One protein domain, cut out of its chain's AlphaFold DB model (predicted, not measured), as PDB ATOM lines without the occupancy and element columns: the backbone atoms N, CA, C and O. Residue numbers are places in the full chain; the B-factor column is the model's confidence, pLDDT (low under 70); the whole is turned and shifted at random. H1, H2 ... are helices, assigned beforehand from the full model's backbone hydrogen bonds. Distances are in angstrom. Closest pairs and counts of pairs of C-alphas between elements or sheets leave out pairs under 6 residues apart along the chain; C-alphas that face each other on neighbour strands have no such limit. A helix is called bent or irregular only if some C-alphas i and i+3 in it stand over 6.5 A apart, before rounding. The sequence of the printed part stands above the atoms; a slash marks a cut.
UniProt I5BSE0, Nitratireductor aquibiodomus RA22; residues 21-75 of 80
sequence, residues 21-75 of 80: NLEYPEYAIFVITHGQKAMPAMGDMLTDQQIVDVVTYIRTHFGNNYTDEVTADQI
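AT A GLANCE: This is residues 21 to 75 of the 80 residues of a protein of Nitratireductor aquibiodomus RA22 (UniProt I5BSE0). Two helices, H1 and H2, pack on each other at a steep angle, joined by a long loop of residues 35 to 47, and a tail after H2, residues 61 to 75, folds back along H2 toward the end where that helix begins. The printed part has 55 residues, with two named helices in the order H1, H2 and no named strand. The class is all helix, though under half of the residues, 23 of 55, are in named elements. The whole is compact, with a radius of gyration of the C-alphas of 10.6 A and spans of 27 by 23 by 14 A.

HOW THE PARTS SIT: H1, residues 25 to 34, and H2, residues 48 to 60, touch, with 6 pairs of C-alphas within 8 A. The closest C-alphas of the two are those of Ala 28 and Val 55, 6.3 A apart. Their lines stand at a steep tilt of 51 degrees, and they run opposite ways. Their centres are 10.2 A apart. In both H1 and H2 every O i to N i+4 pair is within hydrogen-bond range.

IN THESE COORDINATES: H1 begins at C-alpha 25, at (39.200, 36.768, -25.270), and measures 14.1 A to C-alpha 34. H2 begins at C-alpha 48, at (28.198, 29.769, -23.109), and measures 18.4 A to C-alpha 60, at (37.601, 44.425, -17.202). Neither helix is bent.

THE WHOLE: The two C-alphas farthest apart are those of Asp 44 and Gly 63, at 29.1 A. The C-alphas of the first and last printed residues, Asn 21 and Ile 75, are 17.0 A apart. The link from H1 to H2, 13 residues, is long. The printed part has no cut. The mean pLDDT of the printed part is 95.3, and no printed residue is under 70.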
ATOM      1  N   ASN A  21      47.808  38.264 -21.822       95.62
ATOM      2  CA  ASN A  21      47.096  37.225 -22.574       95.62
ATOM      3  C   ASN A  21      45.570  37.424 -22.555       95.62
ATOM      4  O   ASN A  21      44.882  36.848 -23.388       95.62
ATOM      5  N   LEU A  22      45.033  38.207 -21.608       96.88
ATOM      6  CA  LEU A  22      43.605  38.532 -21.539       96.88
ATOM      7  C   LEU A  22      43.186  39.621 -22.538       96.88
ATOM      8  O   LEU A  22      41.993  39.900 -22.652       96.88
ATOM      9  N   GLU A  23      44.128  40.218 -23.274       95.88
ATOM     10  CA  GLU A  23      43.804  41.115 -24.386       95.88
ATOM     11  C   GLU A  23      42.910  40.404 -25.408       95.88
ATOM     12  O   GLU A  23      41.865  40.936 -25.786       95.88
ATOM     13  N   TYR A  24      43.249  39.156 -25.740       95.31
ATOM     14  CA  TYR A  24      42.474  38.304 -26.637       95.31
ATOM     15  C   TYR A  24      41.504  37.413 -25.842       95.31
ATOM     16  O   TYR A  24      41.952  36.572 -25.051       95.31
ATOM     17  N   PRO A  25      40.177  37.557 -26.020       95.88
ATOM     18  CA  PRO A  25      39.200  36.768 -25.270       95.88
ATOM     19  C   PRO A  25      39.338  35.259 -25.514       95.88
ATOM     20  O   PRO A  25      39.096  34.470 -24.599       95.88
ATOM     21  N   GLU A  26      39.808  34.847 -26.693       95.00
ATOM     22  CA  GLU A  26      39.990  33.450 -27.094       95.00
ATOM     23  C   GLU A  26      40.958  32.702 -26.170       95.00
ATOM     24  O   GLU A  26      40.757  31.519 -25.897       95.00
ATOM     25  N   TYR A  27      41.977  33.383 -25.631       95.94
ATOM     26  CA  TYR A  27      42.900  32.777 -24.669       95.94
ATOM     27  C   TYR A  27      42.161  32.339 -23.402       95.94
ATOM     28  O   TYR A  27      42.304  31.203 -22.944       95.94
ATOM     29  N   ALA A  28      41.348  33.230 -22.833       96.62
ATOM     30  CA  ALA A  28      40.590  32.931 -21.627       96.62
ATOM     31  C   ALA A  28      39.500  31.888 -21.894       96.62
ATOM     32  O   ALA A  28      39.348  30.959 -21.099       96.62
ATOM     33  N   ILE A  29      38.794  32.008 -23.024       96.75
ATOM     34  CA  ILE A  29      37.792  31.033 -23.465       96.75
ATOM     35  C   ILE A  29      38.427  29.646 -23.548       96.75
ATOM     36  O   ILE A  29      37.913  28.714 -22.932       96.75
ATOM     37  N   PHE A  30      39.572  29.504 -24.223       95.94
ATOM     38  CA  PHE A  30      40.277  28.231 -24.363       95.94
ATOM     39  C   PHE A  30      40.648  27.622 -23.005       95.94
ATOM     40  O   PHE A  30      40.355  26.456 -22.749       95.94
ATOM     41  N   VAL A  31      41.239  28.414 -22.105       97.00
ATOM     42  CA  VAL A  31      41.659  27.937 -20.777       97.00
ATOM     43  C   VAL A  31      40.471  27.525 -19.905       97.00
ATOM     44  O   VAL A  31      40.569  26.538 -19.179       97.00
ATOM     45  N   ILE A  32      39.350  28.247 -19.963       96.69
ATOM     46  CA  ILE A  32      38.137  27.912 -19.200       96.69
ATOM     47  C   ILE A  32      37.491  26.640 -19.757       96.69
ATOM     48  O   ILE A  32      37.146  25.737 -18.997       96.69
ATOM     49  N   THR A  33      37.353  26.548 -21.077       96.06
ATOM     50  CA  THR A  33      36.654  25.438 -21.739       96.06
ATOM     51  C   THR A  33      37.450  24.138 -21.696       96.06
ATOM     52  O   THR A  33      36.875  23.100 -21.385       96.06
ATOM     53  N   HIS A  34      38.765  24.190 -21.921       96.00
ATOM     54  CA  HIS A  34      39.619  23.002 -22.063       96.00
ATOM     55  C   HIS A  34      40.517  22.738 -20.848       96.00
ATOM     56  O   HIS A  34      41.154  21.686 -20.758       96.00
ATOM     57  N   GLY A  35      40.570  23.670 -19.897       95.50
ATOM     58  CA  GLY A  35      41.519  23.620 -18.792       95.50
ATOM     59  C   GLY A  35      42.948  23.940 -19.239       95.50
ATOM     60  O   GLY A  35      43.263  24.104 -20.417       95.50
ATOM     61  N   GLN A  36      43.857  24.033 -18.269       95.12
ATOM     62  CA  GLN A  36      45.281  24.233 -18.539       95.12
ATOM     63  C   GLN A  36      46.131  23.718 -17.376       95.12
ATOM     64  O   GLN A  36      46.046  24.208 -16.248       95.12
ATOM     65  N   LYS A  37      47.040  22.775 -17.655       93.12
ATOM     66  CA  LYS A  37      47.873  22.112 -16.633       93.12
ATOM     67  C   LYS A  37      46.990  21.447 -15.566       93.12
ATOM     68  O   LYS A  37      46.248  20.533 -15.886       93.12
ATOM     69  N   ALA A  38      47.083  21.892 -14.313       93.06
ATOM     70  CA  ALA A  38      46.285  21.384 -13.203       93.06
ATOM     71  C   ALA A  38      44.913  22.077 -13.069       93.06
ATOM     72  O   ALA A  38      44.151  21.715 -12.178       93.06
ATOM     73  N   MET A  39      44.608  23.080 -13.904       94.56
ATOM     74  CA  MET A  39      43.280  23.695 -13.957       94.56
ATOM     75  C   MET A  39      42.324  22.771 -14.728       94.56
ATOM     76  O   MET A  39      42.588  22.528 -15.909       94.56
ATOM     77  N   PRO A  40      41.243  22.271 -14.100       95.75
ATOM     78  CA  PRO A  40      40.239  21.460 -14.781       95.75
ATOM     79  C   PRO A  40      39.500  22.249 -15.863       95.75
ATOM     80  O   PRO A  40      39.343  23.466 -15.752       95.75
ATOM     81  N   ALA A  41      39.017  21.533 -16.874       96.50
ATOM     82  CA  ALA A  41      38.077  22.059 -17.853       96.50
ATOM     83  C   ALA A  41      36.727  22.377 -17.193       96.50
ATOM     84  O   ALA A  41      36.252  21.615 -16.351       96.50
ATOM     85  N   MET A  42      36.112  23.488 -17.599       96.31
ATOM     86  CA  MET A  42      34.790  23.931 -17.140       96.31
ATOM     87  C   MET A  42      33.760  23.993 -18.280       96.31
ATOM     88  O   MET A  42      32.624  24.391 -18.033       96.31
ATOM     89  N   GLY A  43      34.132  23.607 -19.510       93.00
ATOM     90  CA  GLY A  43      33.263  23.705 -20.692       93.00
ATOM     91  C   GLY A  43      31.946  22.934 -20.569       93.00
ATOM     92  O   GLY A  43      30.919  23.422 -21.013       93.00
ATOM     93  N   ASP A  44      31.948  21.793 -19.878       93.12
ATOM     94  CA  ASP A  44      30.731  20.996 -19.648       93.12
ATOM     95  C   ASP A  44      29.936  21.439 -18.403       93.12
ATOM     96  O   ASP A  44      28.859  20.915 -18.119       93.12
ATOM     97  N   MET A  45      30.485  22.366 -17.608       95.50
ATOM     98  CA  MET A  45      29.908  22.808 -16.331       95.50
ATOM     99  C   MET A  45      29.228  24.174 -16.416       95.50
ATOM    100  O   MET A  45      28.391  24.490 -15.569       95.50
ATOM    101  N   LEU A  46      29.618  24.992 -17.392       96.12
ATOM    102  CA  LEU A  46      29.141  26.356 -17.581       96.12
ATOM    103  C   LEU A  46      28.383  26.463 -18.900       96.12
ATOM    104  O   LEU A  46      28.732  25.811 -19.878       96.12
ATOM    105  N   THR A  47      27.365  27.316 -18.940       96.25
ATOM    106  CA  THR A  47      26.747  27.709 -20.210       96.25
ATOM    107  C   THR A  47      27.646  28.686 -20.967       96.25
ATOM    108  O   THR A  47      28.449  29.396 -20.355       96.25
ATOM    109  N   ASP A  48      27.455  28.806 -22.282       95.75
ATOM    110  CA  ASP A  48      28.198  29.769 -23.109       95.75
ATOM    111  C   ASP A  48      28.097  31.196 -22.553       95.75
ATOM    112  O   ASP A  48      29.101  31.891 -22.416       95.75
ATOM    113  N   GLN A  49      26.901  31.609 -22.116       95.88
ATOM    114  CA  GLN A  49      26.707  32.923 -21.503       95.88
ATOM    115  C   GLN A  49      27.501  33.081 -20.197       95.88
ATOM    116  O   GLN A  49      28.089  34.130 -19.964       95.88
ATOM    117  N   GLN A  50      27.574  32.044 -19.358       97.62
ATOM    118  CA  GLN A  50      28.382  32.098 -18.137       97.62
ATOM    119  C   GLN A  50      29.878  32.212 -18.448       97.62
ATOM    120  O   GLN A  50      30.603  32.896 -17.726       97.62
ATOM    121  N   ILE A  51      30.350  31.577 -19.524       97.38
ATOM    122  CA  ILE A  51      31.733  31.724 -19.989       97.38
ATOM    123  C   ILE A  51      31.968  33.161 -20.474       97.38
ATOM    124  O   ILE A  51      32.943  33.778 -20.047       97.38
ATOM    125  N   VAL A  52      31.063  33.723 -21.285       97.44
ATOM    126  CA  VAL A  52      31.116  35.130 -21.730       97.44
ATOM    127  C   VAL A  52      31.185  36.088 -20.538       97.44
ATOM    128  O   VAL A  52      32.053  36.963 -20.504       97.44
ATOM    129  N   ASP A  53      30.328  35.903 -19.533       97.94
ATOM    130  CA  ASP A  53      30.269  36.762 -18.346       97.94
ATOM    131  C   ASP A  53      31.575  36.695 -17.538       97.94
ATOM    132  O   ASP A  53      32.119  37.726 -17.130       97.94
ATOM    133  N   VAL A  54      32.128  35.491 -17.341       96.81
ATOM    134  CA  VAL A  54      33.403  35.292 -16.634       96.81
ATOM    135  C   VAL A  54      34.563  35.926 -17.397       96.81
ATOM    136  O   VAL A  54      35.372  36.631 -16.790       96.81
ATOM    137  N   VAL A  55      34.653  35.704 -18.712       97.56
ATOM    138  CA  VAL A  55      35.723  36.260 -19.555       97.56
ATOM    139  C   VAL A  55      35.650  37.784 -19.560       97.56
ATOM    140  O   VAL A  55      36.660  38.452 -19.339       97.56
ATOM    141  N   THR A  56      34.453  38.344 -19.721       97.88
ATOM    142  CA  THR A  56      34.224  39.792 -19.656       97.88
ATOM    143  C   THR A  56      34.645  40.356 -18.301       97.88
ATOM    144  O   THR A  56      35.359  41.361 -18.238       97.88
ATOM    145  N   TYR A  57      34.276  39.689 -17.204       96.88
ATOM    146  CA  TYR A  57      34.652  40.107 -15.858       96.88
ATOM    147  C   TYR A  57      36.175  40.154 -15.685       96.88
ATOM    148  O   TYR A  57      36.716  41.197 -15.324       96.88
ATOM    149  N   ILE A  58      36.901  39.076 -15.998       96.69
ATOM    150  CA  ILE A  58      38.361  39.048 -15.800       96.69
ATOM    151  C   ILE A  58      39.110  40.015 -16.729       96.69
ATOM    152  O   ILE A  58      40.177  40.496 -16.351       96.69
ATOM    153  N   ARG A  59      38.558  40.335 -17.909       97.50
ATOM    154  CA  ARG A  59      39.124  41.295 -18.876       97.50
ATOM    155  C   ARG A  59      38.946  42.762 -18.472       97.50
ATOM    156  O   ARG A  59      39.721  43.610 -18.910       97.50
ATOM    157  N   THR A  60      37.971  43.054 -17.615       96.94
ATOM    158  CA  THR A  60      37.601  44.425 -17.202       96.94
ATOM    159  C   THR A  60      37.838  44.711 -15.716       96.94
ATOM    160  O   THR A  60      37.666  45.839 -15.259       96.94
ATOM    161  N   HIS A  61      38.227  43.696 -14.943       95.56
ATOM    162  CA  HIS A  61      38.513  43.799 -13.512       95.56
ATOM    163  C   HIS A  61      39.993  43.526 -13.215       95.56
ATOM    164  O   HIS A  61      40.789  43.220 -14.100       95.56
ATOM    165  N   PHE A  62      40.388  43.660 -11.945       94.62
ATOM    166  CA  PHE A  62      41.765  43.436 -11.474       94.62
ATOM    167  C   PHE A  62      42.822  44.349 -12.125       94.62
ATOM    168  O   PHE A  62      44.002  44.009 -12.165       94.62
ATOM    169  N   GLY A  63      42.400  45.521 -12.612       93.19
ATOM    170  CA  GLY A  63      43.263  46.473 -13.316       93.19
ATOM    171  C   GLY A  63      43.414  46.202 -14.816       93.19
ATOM    172  O   GLY A  63      44.197  46.893 -15.460       93.19
ATOM    173  N   ASN A  64      42.678  45.234 -15.370       95.44
ATOM    174  CA  ASN A  64      42.565  45.038 -16.814       95.44
ATOM    175  C   ASN A  64      41.509  45.993 -17.400       95.44
ATOM    176  O   ASN A  64      40.553  46.356 -16.717       95.44
ATOM    177  N   ASN A  65      41.682  46.399 -18.659       96.69
ATOM    178  CA  ASN A  65      40.764  47.305 -19.357       96.69
ATOM    179  C   ASN A  65      40.586  46.896 -20.828       96.69
ATOM    180  O   ASN A  65      40.717  47.713 -21.737       96.69
ATOM    181  N   TYR A  66      40.339  45.608 -21.059       96.94
ATOM    182  CA  TYR A  66      40.065  45.073 -22.389       96.94
ATOM    183  C   TYR A  66      38.551  45.057 -22.603       96.94
ATOM    184  O   TYR A  66      37.847  44.210 -22.056       96.94
ATOM    185  N   THR A  67      38.047  46.054 -23.329       94.00
ATOM    186  CA  THR A  67      36.608  46.352 -23.423       94.00
ATOM    187  C   THR A  67      35.955  45.854 -24.707       94.00
ATOM    188  O   THR A  67      34.773  46.120 -24.915       94.00
ATOM    189  N   ASP A  68      36.703  45.174 -25.577       94.44
ATOM    190  CA  ASP A  68      36.135  44.580 -26.787       94.44
ATOM    191  C   ASP A  68      35.086  43.533 -26.416       94.44
ATOM    192  O   ASP A  68      35.272  42.768 -25.461       94.44
ATOM    193  N   GLU A  69      34.000  43.505 -27.179       93.44
ATOM    194  CA  GLU A  69      32.870  42.613 -26.942       93.44
ATOM    195  C   GLU A  69      33.300  41.139 -26.981       93.44
ATOM    196  O   GLU A  69      34.113  40.732 -27.813       93.44
ATOM    197  N   VAL A  70      32.744  40.346 -26.062       94.81
ATOM    198  CA  VAL A  70      32.894  38.888 -26.027       94.81
ATOM    199  C   VAL A  70      31.541  38.285 -26.365       94.81
ATOM    200  O   VAL A  70      30.551  38.598 -25.705       94.81
ATOM    201  N   THR A  71      31.488  37.427 -27.377       93.19
ATOM    202  CA  THR A  71      30.236  36.841 -27.869       93.19
ATOM    203  C   THR A  71      30.237  35.323 -27.725       93.19
ATOM    204  O   THR A  71      31.285  34.675 -27.723       93.19
ATOM    205  N   ALA A  72      29.044  34.732 -27.618       90.62
ATOM    206  CA  ALA A  72      28.894  33.278 -27.532       90.62
ATOM    207  C   ALA A  72      29.411  32.555 -28.793       90.62
ATOM    208  O   ALA A  72      29.906  31.433 -28.701       90.62
ATOM    209  N   ASP A  73      29.392  33.223 -29.950       89.69
ATOM    210  CA  ASP A  73      29.918  32.689 -31.213       89.69
ATOM    211  C   ASP A  73      31.427  32.392 -31.155       89.69
ATOM    212  O   ASP A  73      31.922  31.587 -31.934       89.69
ATOM    213  N   GLN A  74      32.172  33.010 -30.229       87.94
ATOM    214  CA  GLN A  74      33.597  32.723 -30.022       87.94
ATOM    215  C   GLN A  74      33.842  31.415 -29.251       87.94
ATOM    216  O   GLN A  74      34.976  30.936 -29.202       87.94
ATOM    217  N   ILE A  75      32.812  30.852 -28.616       87.25
ATOM    218  CA  ILE A  75      32.894  29.607 -27.838       87.25
ATOM    219  C   ILE A  75      32.574  28.409 -28.731       87.25
ATOM    220  O   ILE A  75      33.227  27.367 -28.644       87.25
TER     221      ILE A  75